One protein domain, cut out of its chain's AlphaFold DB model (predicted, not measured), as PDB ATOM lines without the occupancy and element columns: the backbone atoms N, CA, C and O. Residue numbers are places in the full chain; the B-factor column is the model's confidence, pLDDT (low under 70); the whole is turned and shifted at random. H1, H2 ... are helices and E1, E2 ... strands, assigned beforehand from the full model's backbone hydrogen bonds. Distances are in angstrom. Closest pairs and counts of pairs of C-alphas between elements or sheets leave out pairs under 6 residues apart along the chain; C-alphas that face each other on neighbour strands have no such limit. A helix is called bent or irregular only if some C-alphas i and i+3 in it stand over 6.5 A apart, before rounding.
ATOM      1  N   ALA A  23     260.536 274.905 241.422       94.06
ATOM      2  CA  ALA A  23     259.506 275.022 242.448       94.06
ATOM      3  C   ALA A  23     258.284 275.791 241.925       94.06
ATOM      4  O   ALA A  23     257.154 275.325 242.051       94.06
ATOM      5  N   MET A  24     258.488 276.916 241.235       95.62
ATOM      6  CA  MET A  24     257.378 277.713 240.706       95.62
ATOM      7  C   MET A  24     256.553 276.997 239.625       95.62
ATOM      8  O   MET A  24     255.381 277.330 239.452       95.62
ATOM      9  N   LYS A  25     257.091 275.978 238.937       95.31
ATOM     10  CA  LYS A  25     256.296 275.123 238.033       95.31
ATOM     11  C   LYS A  25     255.291 274.244 238.777       95.31
ATOM     12  O   LYS A  25     254.257 273.905 238.208       95.31
ATOM     13  N   LEU A  26     255.575 273.902 240.033       95.56
ATOM     14  CA  LEU A  26     254.692 273.108 240.889       95.56
ATOM     15  C   LEU A  26     253.655 273.964 241.631       95.56
ATOM     16  O   LEU A  26     252.666 273.427 242.125       95.56
ATOM     17  N   MET A  27     253.842 275.288 241.672       95.81
ATOM     18  CA  MET A  27     252.996 276.211 242.434       95.81
ATOM     19  C   MET A  27     251.488 276.108 242.130       95.81
ATOM     20  O   MET A  27     250.713 276.106 243.085       95.81
ATOM     21  N   PRO A  28     251.027 275.988 240.866       95.62
ATOM     22  CA  PRO A  28     249.593 275.866 240.589       95.62
ATOM     23  C   PRO A  28     248.961 274.643 241.265       95.62
ATOM     24  O   PRO A  28     247.881 274.743 241.837       95.62
ATOM     25  N   TYR A  29     249.670 273.514 241.262       94.94
ATOM     26  CA  TYR A  29     249.227 272.286 241.921       94.94
ATOM     27  C   TYR A  29     249.313 272.400 243.442       94.94
ATOM     28  O   TYR A  29     248.453 271.876 244.139       94.94
ATOM     29  N   PHE A  30     250.337 273.091 243.949       93.75
ATOM     30  CA  PHE A  30     250.549 273.305 245.380       93.75
ATOM     31  C   PHE A  30     249.454 274.169 246.018       93.75
ATOM     32  O   PHE A  30     249.030 273.906 247.141       93.75
ATOM     33  N   LYS A  31     248.972 275.183 245.287       93.06
ATOM     34  CA  LYS A  31     247.879 276.066 245.718       93.06
ATOM     35  C   LYS A  31     246.530 275.361 245.765       93.06
ATOM     36  O   LYS A  31     245.728 275.649 246.651       93.06
ATOM     37  N   ASP A  32     246.285 274.433 244.849       92.25
ATOM     38  CA  ASP A  32     245.030 273.691 244.777       92.25
ATOM     39  C   ASP A  32     244.780 272.900 246.075       92.25
ATOM     40  O   ASP A  32     245.611 272.103 246.513       92.25
ATOM     41  N   SER A  33     243.648 273.156 246.733       88.38
ATOM     42  CA  SER A  33     243.267 272.534 248.008       88.38
ATOM     43  C   SER A  33     242.846 271.072 247.878       88.38
ATOM     44  O   SER A  33     242.786 270.371 248.887       88.38
ATOM     45  N   SER A  34     242.597 270.593 246.657       90.62
ATOM     46  CA  SER A  34     242.346 269.176 246.382       90.62
ATOM     47  C   SER A  34     243.625 268.333 246.359       90.62
ATOM     48  O   SER A  34     243.553 267.107 246.457       90.62
ATOM     49  N   ASN A  35     244.797 268.974 246.284       92.25
ATOM     50  CA  ASN A  35     246.086 268.298 246.240       92.25
ATOM     51  C   ASN A  35     246.745 268.223 247.620       92.25
ATOM     52  O   ASN A  35     246.787 269.190 248.385       92.25
ATOM     53  N   LEU A  36     247.363 267.072 247.888       90.19
ATOM     54  CA  LEU A  36     248.253 266.863 249.022       90.19
ATOM     55  C   LEU A  36     249.678 266.647 248.515       90.19
ATOM     56  O   LEU A  36     249.953 265.696 247.787       90.19
ATOM     57  N   PHE A  37     250.592 267.510 248.949       91.81
ATOM     58  CA  PHE A  37     252.018 267.332 248.708       91.81
ATOM     59  C   PHE A  37     252.640 266.568 249.875       91.81
ATOM     60  O   PHE A  37     252.612 267.028 251.020       91.81
ATOM     61  N   ILE A  38     253.209 265.406 249.563       90.50
ATOM     62  CA  ILE A  38     253.990 264.596 250.494       90.50
ATOM     63  C   ILE A  38     255.446 264.691 250.063       90.50
ATOM     64  O   ILE A  38     255.795 264.349 248.933       90.50
ATOM     65  N   PHE A  39     256.292 265.148 250.974       88.38
ATOM     66  CA  PHE A  39     257.725 265.235 250.770       88.38
ATOM     67  C   PHE A  39     258.376 264.067 251.513       88.38
ATOM     68  O   PHE A  39     258.288 263.960 252.738       88.38
ATOM     69  N   SER A  40     258.983 263.156 250.752       86.44
ATOM     70  CA  SER A  40     259.779 262.039 251.270       86.44
ATOM     71  C   SER A  40     261.248 262.400 251.171       86.44
ATOM     72  O   SER A  40     261.737 262.708 250.086       86.44
ATOM     73  N   LEU A  41     261.916 262.450 252.317       84.88
ATOM     74  CA  LEU A  41     263.176 263.161 252.450       84.88
ATOM     75  C   LEU A  41     264.128 262.378 253.339       84.88
ATOM     76  O   LEU A  41     263.704 261.723 254.290       84.88
ATOM     77  N   SER A  42     265.418 262.508 253.078       86.81
ATOM     78  CA  SER A  42     266.464 262.128 254.012       86.81
ATOM     79  C   SER A  42     267.008 263.342 254.773       86.81
ATOM     80  O   SER A  42     267.045 264.464 254.259       86.81
ATOM     81  N   LEU A  43     267.383 263.108 256.031       87.00
ATOM     82  CA  LEU A  43     267.964 264.102 256.936       87.00
ATOM     83  C   LEU A  43     269.457 263.829 257.112       87.00
ATOM     84  O   LEU A  43     270.235 264.059 256.191       87.00
ATOM     85  N   THR A  44     269.869 263.321 258.274       87.44
ATOM     86  CA  THR A  44     271.269 263.017 258.552       87.44
ATOM     87  C   THR A  44     271.710 261.759 257.813       87.44
ATOM     88  O   THR A  44     271.129 260.682 257.979       87.44
ATOM     89  N   HIS A  45     272.789 261.885 257.042       86.69
ATOM     90  CA  HIS A  45     273.549 260.755 256.518       86.69
ATOM     91  C   HIS A  45     274.795 260.595 257.386       86.69
ATOM     92  O   HIS A  45     275.712 261.411 257.331       86.69
ATOM     93  N   TRP A  46     274.784 259.587 258.254       86.50
ATOM     94  CA  TRP A  46     275.819 259.349 259.253       86.50
ATOM     95  C   TRP A  46     276.767 258.234 258.825       86.50
ATOM     96  O   TRP A  46     276.335 257.208 258.296       86.50
ATOM     97  N   GLY A  47     278.046 258.398 259.151       81.75
ATOM     98  CA  GLY A  47     279.071 257.378 258.979       81.75
ATOM     99  C   GLY A  47     279.979 257.630 257.783       81.75
ATOM    100  O   GLY A  47     279.859 258.617 257.055       81.75
ATOM    101  N   LYS A  48     280.921 256.710 257.587       74.69
ATOM    102  CA  LYS A  48     281.771 256.667 256.401       74.69
ATOM    103  C   LYS A  48     281.178 255.641 255.453       74.69
ATOM    104  O   LYS A  48     281.327 254.439 255.652       74.69
ATOM    105  N   MET A  49     280.441 256.095 254.445       63.06
ATOM    106  CA  MET A  49     280.044 255.205 253.358       63.06
ATOM    107  C   MET A  49     281.215 255.104 252.391       63.06
ATOM    108  O   MET A  49     281.436 256.002 251.581       63.06
ATOM    109  N   GLU A  50     281.995 254.039 252.547       61.06
ATOM    110  CA  GLU A  50     283.138 253.753 251.691       61.06
ATOM    111  C   GLU A  50     282.634 253.274 250.327       61.06
ATOM    112  O   GLU A  50     281.958 252.250 250.215       61.06
ATOM    113  N   LEU A  51     282.955 254.021 249.273       56.41
ATOM    114  CA  LEU A  51     282.806 253.512 247.917       56.41
ATOM    115  C   LEU A  51     283.972 252.562 247.646       56.41
ATOM    116  O   LEU A  51     285.111 252.990 247.446       56.41
ATOM    117  N   LEU A  52     283.676 251.267 247.636       53.72
ATOM    118  CA  LEU A  52     284.580 250.242 247.131       53.72
ATOM    119  C   LEU A  52     284.335 250.067 245.633       53.72
ATOM    120  O   LEU A  52     283.259 249.649 245.206       53.72
ATOM    121  N   CYS A  53     285.346 250.360 244.814       49.88
ATOM    122  CA  CYS A  53     285.337 249.890 243.436       49.88
ATOM    123  C   CYS A  53     285.652 248.388 243.449       49.88
ATOM    124  O   CYS A  53     286.822 248.007 243.523       49.88
ATOM    125  N   GLU A  54     284.626 247.534 243.373       51.41
ATOM    126  CA  GLU A  54     284.776 246.066 243.441       51.41
ATOM    127  C   GLU A  54     285.782 245.508 242.417       51.41
ATOM    128  O   GLU A  54     286.433 244.498 242.665       51.41
ATOM    129  N   ARG A  55     285.974 246.194 241.280       50.91
ATOM    130  CA  ARG A  55     286.945 245.809 240.241       50.91
ATOM    131  C   ARG A  55     288.401 246.144 240.558       50.91
ATOM    132  O   ARG A  55     289.283 245.555 239.941       50.91
ATOM    133  N   LEU A  56     288.662 247.102 241.445       54.00
ATOM    134  CA  LEU A  56     290.010 247.626 241.687       54.00
ATOM    135  C   LEU A  56     290.471 247.489 243.142       54.00
ATOM    136  O   LEU A  56     291.639 247.751 243.402       54.00
ATOM    137  N   MET A  57     289.593 247.101 244.082       52.91
ATOM    138  CA  MET A  57     289.895 247.076 245.528       52.91
ATOM    139  C   MET A  57     290.503 248.406 246.030       52.91
ATOM    140  O   MET A  57     291.236 248.442 247.014       52.91
ATOM    141  N   LEU A  58     290.226 249.511 245.332       45.94
ATOM    142  CA  LEU A  58     290.717 250.842 245.666       45.94
ATOM    143  C   LEU A  58     289.611 251.603 246.394       45.94
ATOM    144  O   LEU A  58     288.474 251.669 245.919       45.94
ATOM    145  N   PHE A  59     289.972 252.192 247.532       47.16
ATOM    146  CA  PHE A  59     289.152 253.177 248.225       47.16
ATOM    147  C   PHE A  59     289.067 254.439 247.361       47.16
ATOM    148  O   PHE A  59     290.090 255.074 247.100       47.16
ATOM    149  N   ILE A  60     287.863 254.790 246.900       48.56
ATOM    150  CA  ILE A  60     287.652 255.961 246.029       48.56
ATOM    151  C   ILE A  60     286.956 257.135 246.735       48.56
ATOM    152  O   ILE A  60     286.807 258.195 246.133       48.56
ATOM    153  N   GLY A  61     286.583 256.990 248.013       46.22
ATOM    154  CA  GLY A  61     286.077 258.089 248.843       46.22
ATOM    155  C   GLY A  61     285.048 257.668 249.898       46.22
ATOM    156  O   GLY A  61     284.519 256.557 249.869       46.22
ATOM    157  N   SER A  62     284.765 258.591 250.822       53.66
ATOM    158  CA  SER A  62     283.660 258.530 251.789       53.66
ATOM    159  C   SER A  62     282.541 259.453 251.292       53.66
ATOM    160  O   SER A  62     282.798 260.636 251.084       53.66
ATOM    161  N   ILE A  63     281.329 258.934 251.055       61.84
ATOM    162  CA  ILE A  63     280.226 259.734 250.470       61.84
ATOM    163  C   ILE A  63     279.658 260.748 251.473       61.84
ATOM    164  O   ILE A  63     279.305 261.861 251.091       61.84
ATOM    165  N   TYR A  64     279.550 260.369 252.748       68.25
ATOM    166  CA  TYR A  64     278.921 261.206 253.775       68.25
ATOM    167  C   TYR A  64     279.935 261.943 254.645       68.25
ATOM    168  O   TYR A  64     279.688 263.079 255.027       68.25
ATOM    169  N   ASP A  65     281.058 261.289 254.964       72.69
ATOM    170  CA  ASP A  65     282.124 261.747 255.873       72.69
ATOM    171  C   ASP A  65     281.647 262.550 257.103       72.69
ATOM    172  O   ASP A  65     282.316 263.458 257.591       72.69
ATOM    173  N   PHE A  66     280.469 262.197 257.628       82.75
ATOM    174  CA  PHE A  66     279.849 262.863 258.763       82.75
ATOM    175  C   PHE A  66     279.749 261.895 259.932       82.75
ATOM    176  O   PHE A  66     278.855 261.056 260.024       82.75
ATOM    177  N   THR A  67     280.711 262.019 260.841       85.00
ATOM    178  CA  THR A  67     280.848 261.165 262.029       85.00
ATOM    179  C   THR A  67     280.903 261.985 263.314       85.00
ATOM    180  O   THR A  67     281.478 261.544 264.308       85.00
ATOM    181  N   LYS A  68     280.371 263.212 263.301       85.19
ATOM    182  CA  LYS A  68     280.392 264.092 264.471       85.19
ATOM    183  C   LYS A  68     279.490 263.508 265.560       85.19
ATOM    184  O   LYS A  68     278.288 263.358 265.354       85.19
ATOM    185  N   LEU A  69     280.085 263.185 266.704       85.12
ATOM    186  CA  LEU A  69     279.393 262.628 267.862       85.12
ATOM    187  C   LEU A  69     279.142 263.706 268.913       85.12
ATOM    188  O   LEU A  69     279.975 264.591 269.111       85.12
ATOM    189  N   ASP A  70     278.000 263.607 269.586       84.00
ATOM    190  CA  ASP A  70     277.800 264.251 270.879       84.00
ATOM    191  C   ASP A  70     278.110 263.210 271.959       84.00
ATOM    192  O   ASP A  70     277.323 262.293 272.194       84.00
ATOM    193  N   GLU A  71     279.278 263.342 272.591       86.00
ATOM    194  CA  GLU A  71     279.766 262.428 273.636       86.00
ATOM    195  C   GLU A  71     278.876 262.435 274.896       86.00
ATOM    196  O   GLU A  71     279.024 261.570 275.756       86.00
ATOM    197  N   SER A  72     277.934 263.380 275.022       88.31
ATOM    198  CA  SER A  72     276.929 263.365 276.092       88.31
ATOM    199  C   SER A  72     275.778 262.378 275.838       88.31
ATOM    200  O   SER A  72     275.013 262.079 276.758       88.31
ATOM    201  N   LYS A  73     275.639 261.852 274.611       89.00
ATOM    202  CA  LYS A  73     274.574 260.911 274.238       89.00
ATOM    203  C   LYS A  73     275.002 259.453 274.432       89.00
ATOM    204  O   LYS A  73     276.152 259.105 274.179       89.00
ATOM    205  N   PRO A  74     274.069 258.564 274.820       87.62
ATOM    206  CA  PRO A  74     274.407 257.176 275.127       87.62
ATOM    207  C   PRO A  74     274.694 256.329 273.880       87.62
ATOM    208  O   PRO A  74     275.413 255.335 273.974       87.62
ATOM    209  N   THR A  75     274.153 256.694 272.714       89.62
ATOM    210  CA  THR A  75     274.386 255.970 271.458       89.62
ATOM    211  C   THR A  75     274.613 256.917 270.284       89.62
ATOM    212  O   THR A  75     274.172 258.066 270.292       89.62
ATOM    213  N   VAL A  76     275.242 256.399 269.223       88.44
ATOM    214  CA  VAL A  76     275.381 257.105 267.938       88.44
ATOM    215  C   VAL A  76     274.011 257.503 267.380       88.44
ATOM    216  O   VAL A  76     273.838 258.610 266.875       88.44
ATOM    217  N   LEU A  77     273.019 256.614 267.502       89.19
ATOM    218  CA  LEU A  77     271.665 256.881 267.031       89.19
ATOM    219  C   LEU A  77     271.023 258.057 267.781       89.19
ATOM    220  O   LEU A  77     270.296 258.835 267.171       89.19
ATOM    221  N   ASP A  78     271.296 258.217 269.074       90.44
ATOM    222  CA  ASP A  78     270.752 259.337 269.849       90.44
ATOM    223  C   ASP A  78     271.385 260.674 269.458       90.44
ATOM    224  O   ASP A  78     270.687 261.684 269.414       90.44
ATOM    225  N   THR A  79     272.664 260.676 269.068       89.62
ATOM    226  CA  THR A  79     273.268 261.841 268.415       89.62
ATOM    227  C   THR A  79     272.576 262.162 267.084       89.62
ATOM    228  O   THR A  79     272.243 263.316 266.825       89.62
ATOM    229  N   ILE A  80     272.332 261.161 266.230       89.25
ATOM    230  CA  ILE A  80     271.662 261.368 264.933       89.25
ATOM    231  C   ILE A  80     270.254 261.931 265.126       89.25
ATOM    232  O   ILE A  80     269.884 262.893 264.458       89.25
ATOM    233  N   LYS A  81     269.489 261.370 266.068       90.81
ATOM    234  CA  LYS A  81     268.149 261.857 266.417       90.81
ATOM    235  C   LYS A  81     268.161 263.331 266.794       90.81
ATOM    236  O   LYS A  81     267.239 264.043 266.426       90.81
ATOM    237  N   GLU A  82     269.181 263.801 267.506       89.69
ATOM    238  CA  GLU A  82     269.282 265.214 267.866       89.69
ATOM    239  C   GLU A  82     269.532 266.115 266.655       89.69
ATOM    240  O   GLU A  82     268.827 267.111 266.491       89.69
ATOM    241  N   TYR A  83     270.449 265.736 265.758       88.62
ATOM    242  CA  TYR A  83     270.641 266.458 264.497       88.62
ATOM    243  C   TYR A  83     269.359 266.493 263.661       88.62
ATOM    244  O   TYR A  83     268.968 267.556 263.171       88.62
ATOM    245  N   ASP A  84     268.679 265.351 263.550       89.69
ATOM    246  CA  ASP A  84     267.419 265.247 262.826       89.69
ATOM    247  C   ASP A  84     266.331 266.122 263.457       89.69
ATOM    248  O   ASP A  84     265.630 266.833 262.742       89.69
ATOM    249  N   MET A  85     266.203 266.120 264.790       90.56
ATOM    250  CA  MET A  85     265.252 266.977 265.500       90.56
ATOM    251  C   MET A  85     265.525 268.451 265.219       90.56
ATOM    252  O   MET A  85     264.597 269.179 264.881       90.56
ATOM    253  N   CYS A  86     266.779 268.903 265.289       88.69
ATOM    254  CA  CYS A  86     267.106 270.292 264.978       88.69
ATOM    255  C   CYS A  86     266.768 270.655 263.523       88.69
ATOM    256  O   CYS A  86     266.265 271.749 263.267       88.69
ATOM    257  N   ALA A  87     266.998 269.746 262.570       87.38
ATOM    258  CA  ALA A  87     266.605 269.948 261.178       87.38
ATOM    259  C   ALA A  87     265.076 270.021 261.020       87.38
ATOM    260  O   ALA A  87     264.574 270.937 260.371       87.38
ATOM    261  N   ILE A  88     264.325 269.116 261.660       89.81
ATOM    262  CA  ILE A  88     262.853 269.111 261.670       89.81
ATOM    263  C   ILE A  88     262.298 270.398 262.287       89.81
ATOM    264  O   ILE A  88     261.383 270.995 261.725       89.81
ATOM    265  N   GLU A  89     262.847 270.864 263.408       90.19
ATOM    266  CA  GLU A  89     262.426 272.124 264.031       90.19
ATOM    267  C   GLU A  89     262.717 273.327 263.129       90.19
ATOM    268  O   GLU A  89     261.873 274.212 262.985       90.19
ATOM    269  N   ALA A  90     263.856 273.338 262.431       88.62
ATOM    270  CA  ALA A  90     264.138 274.370 261.439       88.62
ATOM    271  C   ALA A  90     263.134 274.333 260.271       88.62
ATOM    272  O   ALA A  90     262.663 275.383 259.830       88.62
ATOM    273  N   LEU A  91     262.733 273.145 259.811       88.88
ATOM    274  CA  LEU A  91     261.719 272.974 258.764       88.88
ATOM    275  C   LEU A  91     260.330 273.424 259.200       88.88
ATOM    276  O   LEU A  91     259.606 274.005 258.396       88.88
ATOM    277  N   LYS A  92     259.965 273.211 260.467       90.62
ATOM    278  CA  LYS A  92     258.693 273.680 261.037       90.62
ATOM    279  C   LYS A  92     258.546 275.200 261.012       90.62
ATOM    280  O   LYS A  92     257.422 275.684 261.064       90.62
ATOM    281  N   THR A  93     259.642 275.952 260.887       89.50
ATOM    282  CA  THR A  93     259.567 277.410 260.686       89.50
ATOM    283  C   THR A  93     258.982 277.788 259.327       89.50
ATOM    284  O   THR A  93     258.565 278.929 259.156       89.50
ATOM    285  N   LEU A  94     258.974 276.859 258.362       89.50
ATOM    286  CA  LEU A  94     258.549 277.077 256.977       89.50
ATOM    287  C   LEU A  94     259.322 278.202 256.264       89.50
ATOM    288  O   LEU A  94     258.863 278.734 255.256       89.50
ATOM    289  N   THR A  95     260.513 278.547 256.763       83.00
ATOM    290  CA  THR A  95     261.383 279.564 256.164       83.00
ATOM    291  C   THR A  95     262.647 278.934 255.600       83.00
ATOM    292  O   THR A  95     263.323 278.149 256.268       83.00
ATOM    293  N   PHE A  96     263.022 279.330 254.379       81.12
ATOM    294  CA  PHE A  96     264.269 278.863 253.772       81.12
ATOM    295  C   PHE A  96     265.491 279.234 254.626       81.12
ATOM    296  O   PHE A  96     266.380 278.417 254.843       81.12
ATOM    297  N   LYS A  97     265.500 280.454 255.175       81.94
ATOM    298  CA  LYS A  97     266.626 281.006 255.938       81.94
ATOM    299  C   LYS A  97     266.938 280.228 257.218       81.94
ATOM    300  O   LYS A  97     268.112 280.025 257.515       81.94
ATOM    301  N   ALA A  98     265.928 279.830 257.995       78.50
ATOM    302  CA  ALA A  98     266.170 279.083 259.230       78.50
ATOM    303  C   ALA A  98     266.727 277.687 258.934       78.50
ATOM    304  O   ALA A  98     267.646 277.236 259.617       78.50
ATOM    305  N   PHE A  99     266.212 277.036 257.887       79.38
ATOM    306  CA  PHE A  99     266.721 275.743 257.453       79.38
ATOM    307  C   PHE A  99     268.157 275.850 256.935       79.38
ATOM    308  O   PHE A  99     269.018 275.126 257.424       79.38
ATOM    309  N   ASP A 100     268.441 276.804 256.044       79.31
ATOM    310  CA  ASP A 100     269.781 277.061 255.494       79.31
ATOM    311  C   ASP A 100     270.820 277.354 256.591       79.31
ATOM    312  O   ASP A 100     271.912 276.778 256.611       79.31
ATOM    313  N   LEU A 101     270.444 278.175 257.581       78.94
ATOM    314  CA  LEU A 101     271.276 278.449 258.750       78.94
ATOM    315  C   LEU A 101     271.576 277.171 259.544       78.94
ATOM    316  O   LEU A 101     272.722 276.962 259.942       78.94
ATOM    317  N   GLN A 102     270.580 276.307 259.750       79.62
ATOM    318  CA  GLN A 102     270.783 275.034 260.436       79.62
ATOM    319  C   GLN A 102     271.743 274.118 259.665       79.62
ATOM    320  O   GLN A 102     272.633 273.537 260.287       79.62
ATOM    321  N   ILE A 103     271.636 274.031 258.332       74.75
ATOM    322  CA  ILE A 103     272.597 273.265 257.511       74.75
ATOM    323  C   ILE A 103     274.015 273.798 257.731       74.75
ATOM    324  O   ILE A 103     274.942 273.036 258.016       74.75
ATOM    325  N   CYS A 104     274.177 275.121 257.637       72.25
ATOM    326  CA  CYS A 104     275.472 275.783 257.748       72.25
ATOM    327  C   CYS A 104     276.112 275.590 259.132       72.25
ATOM    328  O   CYS A 104     277.319 275.359 259.229       72.25
ATOM    329  N   LEU A 105     275.317 275.677 260.204       74.50
ATOM    330  CA  LEU A 105     275.796 275.530 261.582       74.50
ATOM    331  C   LEU A 105     276.089 274.072 261.942       74.50
ATOM    332  O   LEU A 105     277.121 273.783 262.553       74.50
ATOM    333  N   ALA A 106     275.204 273.152 261.557       72.12
ATOM    334  CA  ALA A 106     275.355 271.737 261.865       72.12
ATOM    335  C   ALA A 106     276.479 271.081 261.046       72.12
ATOM    336  O   ALA A 106     277.093 270.120 261.514       72.12
ATOM    337  N   LYS A 107     276.781 271.627 259.853       72.38
ATOM    338  CA  LYS A 107     277.682 271.029 258.850       72.38
ATOM    339  C   LYS A 107     277.294 269.585 258.510       72.38
ATOM    340  O   LYS A 107     278.150 268.766 258.182       72.38
ATOM    341  N   THR A 108     276.008 269.269 258.631       68.81
ATOM    342  CA  THR A 108     275.461 267.947 258.338       68.81
ATOM    343  C   THR A 108     275.241 267.825 256.830       68.81
ATOM    344  O   THR A 108     274.599 268.705 256.249       68.81
ATOM    345  N   PRO A 109     275.745 266.769 256.170       68.06
ATOM    346  CA  PRO A 109     275.457 266.525 254.764       68.06
ATOM    347  C   PRO A 109     273.973 266.179 254.613       68.06
ATOM    348  O   PRO A 109     273.505 265.169 255.137       68.06
ATOM    349  N   MET A 110     273.236 267.026 253.894       69.25
ATOM    350  CA  MET A 110     271.827 266.805 253.560       69.25
ATOM    351  C   MET A 110     271.680 266.710 252.037       69.25
ATOM    352  O   MET A 110     271.470 267.727 251.373       69.25
ATOM    353  N   PRO A 111     271.845 265.509 251.454       68.31
ATOM    354  CA  PRO A 111     271.897 265.331 250.002       68.31
ATOM    355  C   PRO A 111     270.563 265.623 249.303       68.31
ATOM    356  O   PRO A 111     270.571 266.014 248.139       68.31
ATOM    357  N   ASP A 112     269.436 265.554 250.017       76.06
ATOM    358  CA  ASP A 112     268.110 265.905 249.482       76.06
ATOM    359  C   ASP A 112     267.809 267.412 249.531       76.06
ATOM    360  O   ASP A 112     266.650 267.830 249.474       76.06
ATOM    361  N   PHE A 113     268.845 268.256 249.629       79.69
ATOM    362  CA  PHE A 113     268.716 269.714 249.632       79.69
ATOM    363  C   PHE A 113     267.769 270.259 248.543       79.69
ATOM    364  O   PHE A 113     266.925 271.090 248.889       79.69
ATOM    365  N   PRO A 114     267.808 269.795 247.272       86.19
ATOM    366  CA  PRO A 114     266.862 270.248 246.254       86.19
ATOM    367  C   PRO A 114     265.393 270.067 246.650       86.19
ATOM    368  O   PRO A 114     264.588 270.979 246.467       86.19
ATOM    369  N   THR A 115     265.042 268.923 247.236       88.81
ATOM    370  CA  THR A 115     263.665 268.607 247.631       88.81
ATOM    371  C   THR A 115     263.200 269.509 248.775       88.81
ATOM    372  O   THR A 115     262.102 270.066 248.711       88.81
ATOM    373  N   TRP A 116     264.055 269.735 249.779       85.88
ATOM    374  CA  TRP A 116     263.777 270.672 250.876       85.88
ATOM    375  C   TRP A 116     263.633 272.111 250.383       85.88
ATOM    376  O   TRP A 116     262.713 272.824 250.781       85.88
ATOM    377  N   ALA A 117     264.517 272.535 249.482       86.94
ATOM    378  CA  ALA A 117     264.489 273.867 248.904       86.94
ATOM    379  C   ALA A 117     263.206 274.111 248.101       86.94
ATOM    380  O   ALA A 117     262.603 275.175 248.226       86.94
ATOM    381  N   ILE A 118     262.751 273.120 247.325       91.12
ATOM    382  CA  ILE A 118     261.474 273.184 246.603       91.12
ATOM    383  C   ILE A 118     260.308 273.313 247.585       91.12
ATOM    384  O   ILE A 118     259.483 274.213 247.423       91.12
ATOM    385  N   PHE A 119     260.258 272.461 248.614       91.19
ATOM    386  CA  PHE A 119     259.228 272.511 249.653       91.19
ATOM    387  C   PHE A 119     259.146 273.892 250.319       91.19
ATOM    388  O   PHE A 119     258.073 274.500 250.373       91.19
ATOM    389  N   LEU A 120     260.281 274.401 250.802       91.56
ATOM    390  CA  LEU A 120     260.351 275.680 251.503       91.56
ATOM    391  C   LEU A 120     260.036 276.843 250.564       91.56
ATOM    392  O   LEU A 120     259.318 277.754 250.956       91.56
ATOM    393  N   LYS A 121     260.494 276.801 249.306       92.06
ATOM    394  CA  LYS A 121     260.199 277.851 248.325       92.06
ATOM    395  C   LYS A 121     258.708 277.925 248.001       92.06
ATOM    396  O   LYS A 121     258.159 279.027 247.964       92.06
ATOM    397  N   LEU A 122     258.070 276.779 247.762       93.62
ATOM    398  CA  LEU A 122     256.628 276.682 247.531       93.62
ATOM    399  C   LEU A 122     255.847 277.229 248.729       93.62
ATOM    400  O   LEU A 122     255.015 278.118 248.574       93.62
ATOM    401  N   THR A 123     256.173 276.739 249.924       93.25
ATOM    402  CA  THR A 123     255.471 277.112 251.155       93.25
ATOM    403  C   THR A 123     255.643 278.590 251.476       93.25
ATOM    404  O   THR A 123     254.657 279.287 251.682       93.25
ATOM    405  N   GLN A 124     256.877 279.092 251.453       92.44
ATOM    406  CA  GLN A 124     257.159 280.492 251.743       92.44
ATOM    407  C   GLN A 124     256.468 281.417 250.738       92.44
ATOM    408  O   GLN A 124     255.861 282.398 251.134       92.44
ATOM    409  N   THR A 125     256.483 281.076 249.445       93.38
ATOM    410  CA  THR A 125     255.839 281.918 248.425       93.38
ATOM    411  C   THR A 125     254.315 281.944 248.598       93.38
ATOM    412  O   THR A 125     253.718 283.004 248.459       93.38
ATOM    413  N   LEU A 126     253.687 280.813 248.947       93.38
ATOM    414  CA  LEU A 126     252.257 280.763 249.271       93.38
ATOM    415  C   LEU A 126     251.917 281.666 250.468       93.38
ATOM    416  O   LEU A 126     250.982 282.458 250.399       93.38
ATOM    417  N   LEU A 127     252.680 281.546 251.558       93.19
ATOM    418  CA  LEU A 127     252.428 282.298 252.788       93.19
ATOM    419  C   LEU A 127     252.714 283.797 252.625       93.19
ATOM    420  O   LEU A 127     251.943 284.607 253.133       93.19
ATOM    421  N   ASP A 128     253.763 284.163 251.885       93.19
ATOM    422  CA  ASP A 128     254.110 285.558 251.590       93.19
ATOM    423  C   ASP A 128     253.006 286.238 250.755       93.19
ATOM    424  O   ASP A 128     252.638 287.385 251.016       93.19
ATOM    425  N   GLU A 129     252.445 285.538 249.762       94.25
ATOM    426  CA  GLU A 129     251.325 286.041 248.958       94.25
ATOM    427  C   GLU A 129     250.051 286.225 249.796       94.25
ATOM    428  O   GLU A 129     249.369 287.244 249.665       94.25
ATOM    429  N   GLU A 130     249.744 285.276 250.683       93.31
ATOM    430  CA  GLU A 130     248.579 285.350 251.571       93.31
ATOM    431  C   GLU A 130     248.717 286.441 252.633       93.31
ATOM    432  O   GLU A 130     247.766 287.179 252.909       93.31
ATOM    433  N   GLU A 131     249.912 286.600 253.198       92.00
ATOM    434  CA  GLU A 131     250.219 287.707 254.094       92.00
ATOM    435  C   GLU A 131     250.086 289.051 253.370       92.00
ATOM    436  O   GLU A 131     249.445 289.971 253.886       92.00
ATOM    437  N   TYR A 132     250.643 289.168 252.160       93.94
ATOM    438  CA  TYR A 132     250.513 290.373 251.350       93.94
ATOM    439  C   TYR A 132     249.044 290.694 251.062       93.94
ATOM    440  O   TYR A 132     248.620 291.823 251.305       93.94
ATOM    441  N   ARG A 133     248.245 289.705 250.632       94.38
ATOM    442  CA  ARG A 133     246.800 289.853 250.399       94.38
ATOM    443  C   ARG A 133     246.091 290.406 251.633       94.38
ATOM    444  O   ARG A 133     245.328 291.358 251.512       94.38
ATOM    445  N   CYS A 134     246.356 289.837 252.810       91.81
ATOM    446  CA  CYS A 134     245.732 290.280 254.055       91.81
ATOM    447  C   CYS A 134     246.130 291.715 254.425       91.81
ATOM    448  O   CYS A 134     245.280 292.486 254.853       91.81
ATOM    449  N   ARG A 135     247.397 292.099 254.223       89.50
ATOM    450  CA  ARG A 135     247.901 293.453 254.522       89.50
ATOM    451  C   ARG A 135     247.335 294.547 253.608       89.50
ATOM    452  O   ARG A 135     247.436 295.716 253.960       89.50
ATOM    453  N   GLN A 136     246.789 294.194 252.445       94.06
ATOM    454  CA  GLN A 136     246.134 295.149 251.540       94.06
ATOM    455  C   GLN A 136     244.655 295.394 251.890       94.06
ATOM    456  O   GLN A 136     244.020 296.242 251.263       94.06
ATOM    457  N   LEU A 137     244.089 294.658 252.853       92.31
ATOM    458  CA  LEU A 137     242.695 294.830 253.255       92.31
ATOM    459  C   LEU A 137     242.511 296.116 254.078       92.31
ATOM    460  O   LEU A 137     243.362 296.426 254.913       92.31
ATOM    461  N   PRO A 138     241.387 296.835 253.912       93.81
ATOM    462  CA  PRO A 138     240.977 297.874 254.852       93.81
ATOM    463  C   PRO A 138     240.826 297.311 256.270       93.81
ATOM    464  O   PRO A 138     240.412 296.162 256.431       93.81
ATOM    465  N   LEU A 152     253.883 272.195 259.254       92.38
ATOM    466  CA  LEU A 152     254.533 270.959 258.830       92.38
ATOM    467  C   LEU A 152     254.032 269.803 259.702       92.38
ATOM    468  O   LEU A 152     254.238 269.800 260.915       92.38
ATOM    469  N   VAL A 153     253.437 268.794 259.075       93.19
ATOM    470  CA  VAL A 153     253.022 267.552 259.732       93.19
ATOM    471  C   VAL A 153     254.026 266.461 259.390       93.19
ATOM    472  O   VAL A 153     254.157 266.075 258.229       93.19
ATOM    473  N   VAL A 154     254.732 265.965 260.404       92.31
ATOM    474  CA  VAL A 154     255.647 264.823 260.278       92.31
ATOM    475  C   VAL A 154     254.848 263.543 260.503       92.31
ATOM    476  O   VAL A 154     254.336 263.316 261.596       92.31
ATOM    477  N   HIS A 155     254.741 262.710 259.468       90.75
ATOM    478  CA  HIS A 155     253.981 261.451 259.510       90.75
ATOM    479  C   HIS A 155     254.786 260.302 260.104       90.75
ATOM    480  O   HIS A 155     254.226 259.367 260.669       90.75
ATOM    481  N   GLY A 156     256.109 260.357 259.964       88.50
ATOM    482  CA  GLY A 156     256.999 259.338 260.489       88.50
ATOM    483  C   GLY A 156     258.461 259.645 260.211       88.50
ATOM    484  O   GLY A 156     258.799 260.383 259.281       88.50
ATOM    485  N   GLN A 157     259.311 259.036 261.030       90.38
ATOM    486  CA  GLN A 157     260.759 259.070 260.909       90.38
ATOM    487  C   GLN A 157     261.303 257.650 261.051       90.38
ATOM    488  O   GLN A 157     260.817 256.869 261.871       90.38
ATOM    489  N   SER A 158     262.304 257.306 260.249       91.31
ATOM    490  CA  SER A 158     262.962 256.003 260.298       91.31
ATOM    491  C   SER A 158     264.451 256.134 260.010       91.31
ATOM    492  O   SER A 158     264.888 257.110 259.409       91.31
ATOM    493  N   TRP A 159     265.227 255.137 260.425       90.75
ATOM    494  CA  TRP A 159     266.660 255.051 260.153       90.75
ATOM    495  C   TRP A 159     266.949 253.720 259.472       90.75
ATOM    496  O   TRP A 159     266.374 252.701 259.861       90.75
ATOM    497  N   SER A 160     267.849 253.710 258.489       87.62
ATOM    498  CA  SER A 160     268.204 252.475 257.772       87.62
ATOM    499  C   SER A 160     268.809 251.401 258.686       87.62
ATOM    500  O   SER A 160     268.664 250.211 258.409       87.62
ATOM    501  N   LEU A 161     269.454 251.805 259.788       83.31
ATOM    502  CA  LEU A 161     270.049 250.919 260.792       83.31
ATOM    503  C   LEU A 161     269.711 251.394 262.221       83.31
ATOM    504  O   LEU A 161     270.342 252.328 262.719       83.31
ATOM    505  N   PRO A 162     268.746 250.754 262.913       69.12
ATOM    506  CA  PRO A 162     268.350 251.129 264.274       69.12
ATOM    507  C   PRO A 162     269.335 250.662 265.363       69.12
ATOM    508  O   PRO A 162     269.338 251.212 266.460       69.12
ATOM    509  N   THR A 163     270.199 249.681 265.085       76.50
ATOM    510  CA  THR A 163     271.288 249.239 265.980       76.50
ATOM    511  C   THR A 163     272.637 249.727 265.459       76.50
ATOM    512  O   THR A 163     273.466 248.965 264.959       76.50
ATOM    513  N   LEU A 164     272.821 251.044 265.519       80.62
ATOM    514  CA  LEU A 164     273.963 251.724 264.924       80.62
ATOM    515  C   LEU A 164     275.193 251.726 265.842       80.62
ATOM    516  O   LEU A 164     275.122 252.174 266.987       80.62
ATOM    517  N   THR A 165     276.329 251.274 265.313       82.44
ATOM    518  CA  THR A 165     277.655 251.374 265.946       82.44
ATOM    519  C   THR A 165     278.526 252.389 265.204       82.44
ATOM    520  O   THR A 165     278.140 252.872 264.139       82.44
ATOM    521  N   LYS A 166     279.709 252.724 265.744       81.06
ATOM    522  CA  LYS A 166     280.573 253.766 265.161       81.06
ATOM    523  C   LYS A 166     281.147 253.388 263.780       81.06
ATOM    524  O   LYS A 166     281.622 254.247 263.047       81.06
ATOM    525  N   GLU A 167     281.102 252.111 263.420       79.94
ATOM    526  CA  GLU A 167     281.688 251.546 262.200       79.94
ATOM    527  C   GLU A 167     280.674 251.412 261.055       79.94
ATOM    528  O   GLU A 167     281.039 251.014 259.951       79.94
ATOM    529  N   ARG A 168     279.388 251.688 261.306       81.00
ATOM    530  CA  ARG A 168     278.300 251.444 260.349       81.00
ATOM    531  C   ARG A 168     277.645 252.737 259.907       81.00
ATOM    532  O   ARG A 168     277.339 253.572 260.735       81.00
ATOM    533  N   SER A 169     277.331 252.874 258.628       84.38
ATOM    534  CA  SER A 169     276.614 254.054 258.137       84.38
ATOM    535  C   SER A 169     275.100 253.924 258.317       84.38
ATOM    536  O   SER A 169     274.555 252.820 258.274       84.38
ATOM    537  N   SER A 170     274.413 255.050 258.504       86.38
ATOM    538  CA  SER A 170     272.953 255.112 258.627       86.38
ATOM    539  C   SER A 170     272.402 256.359 257.952       86.38
ATOM    540  O   SER A 170     273.028 257.416 257.981       86.38
ATOM    541  N   ILE A 171     271.218 256.233 257.361       87.50
ATOM    542  CA  ILE A 171     270.481 257.340 256.752       87.50
ATOM    543  C   ILE A 171     269.172 257.491 257.511       87.50
ATOM    544  O   ILE A 171     268.456 256.507 257.724       87.50
ATOM    545  N   SER A 172     268.875 258.721 257.910       89.31
ATOM    546  CA  SER A 172     267.584 259.101 258.469       89.31
ATOM    547  C   SER A 172     266.620 259.505 257.362       89.31
ATOM    548  O   SER A 172     266.995 260.265 256.470       89.31
ATOM    549  N   PHE A 173     265.382 259.026 257.439       89.88
ATOM    550  CA  PHE A 173     264.297 259.327 256.511       89.88
ATOM    551  C   PHE A 173     263.104 259.915 257.255       89.88
ATOM    552  O   PHE A 173     262.695 259.393 258.294       89.88
ATOM    553  N   VAL A 174     262.502 260.948 256.678       90.56
ATOM    554  CA  VAL A 174     261.281 261.598 257.150       90.56
ATOM    555  C   VAL A 174     260.262 261.665 256.022       90.56
ATOM    556  O   VAL A 174     260.581 261.990 254.879       90.56
ATOM    557  N   SER A 175     259.010 261.382 256.371       90.56
ATOM    558  CA  SER A 175     257.855 261.702 255.538       90.56
ATOM    559  C   SER A 175     257.082 262.838 256.187       90.56
ATOM    560  O   SER A 175     256.683 262.737 257.352       90.56
ATOM    561  N   ALA A 176     256.877 263.921 255.443       91.38
ATOM    562  CA  ALA A 176     256.154 265.082 255.929       91.38
ATOM    563  C   ALA A 176     255.205 265.644 254.868       91.38
ATOM    564  O   ALA A 176     255.430 265.512 253.665       91.38
ATOM    565  N   SER A 177     254.140 266.296 255.320       91.69
ATOM    566  CA  SER A 177     253.251 267.079 254.464       91.69
ATOM    567  C   SER A 177     253.013 268.457 255.054       91.69
ATOM    568  O   SER A 177     253.201 268.681 256.249       91.69
ATOM    569  N   LEU A 178     252.516 269.364 254.224       92.06
ATOM    570  CA  LEU A 178     252.026 270.650 254.688       92.06
ATOM    571  C   LEU A 178     250.524 270.558 254.960       92.06
ATOM    572  O   LEU A 178     249.748 270.269 254.050       92.06
ATOM    573  N   ARG A 179     250.103 270.826 256.195       91.25
ATOM    574  CA  ARG A 179     248.690 271.053 256.495       91.25
ATOM    575  C   ARG A 179     248.415 272.545 256.400       91.25
ATOM    576  O   ARG A 179     249.060 273.336 257.079       91.25
ATOM    577  N   ARG A 180     247.436 272.911 255.580       91.50
ATOM    578  CA  ARG A 180     246.980 274.291 255.398       91.50
ATOM    579  C   ARG A 180     245.641 274.483 256.092       91.50
ATOM    580  O   ARG A 180     244.806 273.577 256.089       91.50
ATOM    581  N   TYR A 181     245.456 275.627 256.731       91.50
ATOM    582  CA  TYR A 181     244.223 275.963 257.432       91.50
ATOM    583  C   TYR A 181     244.069 277.476 257.547       91.50
ATOM    584  O   TYR A 181     245.024 278.229 257.407       91.50
ATOM    585  N   PHE A 182     242.850 277.928 257.823       91.31
ATOM    586  CA  PHE A 182     242.551 279.348 257.952       91.31
ATOM    587  C   PHE A 182     242.569 279.778 259.417       91.31
ATOM    588  O   PHE A 182     241.931 279.158 260.270       91.31
ATOM    589  N   LYS A 183     243.269 280.874 259.707       91.56
ATOM    590  CA  LYS A 183     243.310 281.522 261.022       91.56
ATOM    591  C   LYS A 183     242.802 282.957 260.892       91.56
ATOM    592  O   LYS A 183     243.084 283.610 259.895       91.56
ATOM    593  N   LYS A 184     242.060 283.462 261.886       88.94
ATOM    594  CA  LYS A 184     241.656 284.881 261.911       88.94
ATOM    595  C   LYS A 184     242.896 285.780 261.863       88.94
ATOM    596  O   LYS A 184     243.829 285.552 262.635       88.94
ATOM    597  N   CYS A 185     242.869 286.798 261.002       86.62
ATOM    598  CA  CYS A 185     243.956 287.773 260.874       86.62
ATOM    599  C   CYS A 185     244.171 288.550 262.180       86.62
ATOM    600  O   CYS A 185     245.307 288.796 262.583       86.62
TER     601      CYS A 185
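Overview. This is residues 23 to 138 and 152 to 185 of the 201 residues of an uncharacterized protein of Mesocestoides corti (UniProt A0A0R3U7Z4). A twisted antiparallel sheet, in the order E1, E5, E4, has H2 and H4 over one face and no named helix over the other; H3 packs on H2 and H4, and H1 on H4. The small hairpin E2 E3 lies toward one end of the long axis, and the last turns of H4 toward the other. The printed part has 150 residues with four named helices and five strands, in the order H1 E1 E2 E3 H2 H3 H4 E4 E5, of mixed class. It is loose, with a radius of gyration of 18.7 A for the C-alphas, and spans 68 by 39 by 26 A.

Arrangement. The inner strand E5, residues 170 to 184, has the edge strands E1, residues 38 to 46, and E4, residues 152 to 159, as neighbours. N 41 and O 174 are 2.9 A apart, and N 153 and O 177, in hairpin E4 E5, 2.8 A. H2, residues 76 to 92, and H4, residues 113 to 135, are on the same face, making two layers, at heights of 8.2 A and 11.3 A. H3, residues 96 to 106, touches H2 in a helical hairpin, a shallow tilt of 21 degrees, opposite ways; the closest C-alphas, of Ala 90 and Phe 99, are 4.9 A apart. H1, residues 23 to 31, touches residues 118 to 126 of H4 alone, C-alphas 23 and 118 being closest at 5.0 A. In hairpin E2 E3, residues 50 to 53 and 58 to 62, N 51 and O 61 are 3.0 A apart. Every O i to N i+4 pair is within hydrogen-bond range in H2, H3 and H4, and 3 of 5 in H1.

Along the chain. H1 begins at C-alpha 23 at (259.506, 275.022, 242.448) and is irregular, with C-alphas 25 and 28 lying 7.2 A apart. H4 measures 31.9 A; E5, 43.3 A long, bends by 50 degrees at residue 181 and ends at (241.656, 284.881, 261.911).

Size, cuts and confidence. Residues 139 to 151 are cut out, with 30.4 A between C-alphas 138 and 152. The link E3 to H2 is long. Residues 49 to 64, 108 to 111 and 162 have pLDDT under 70.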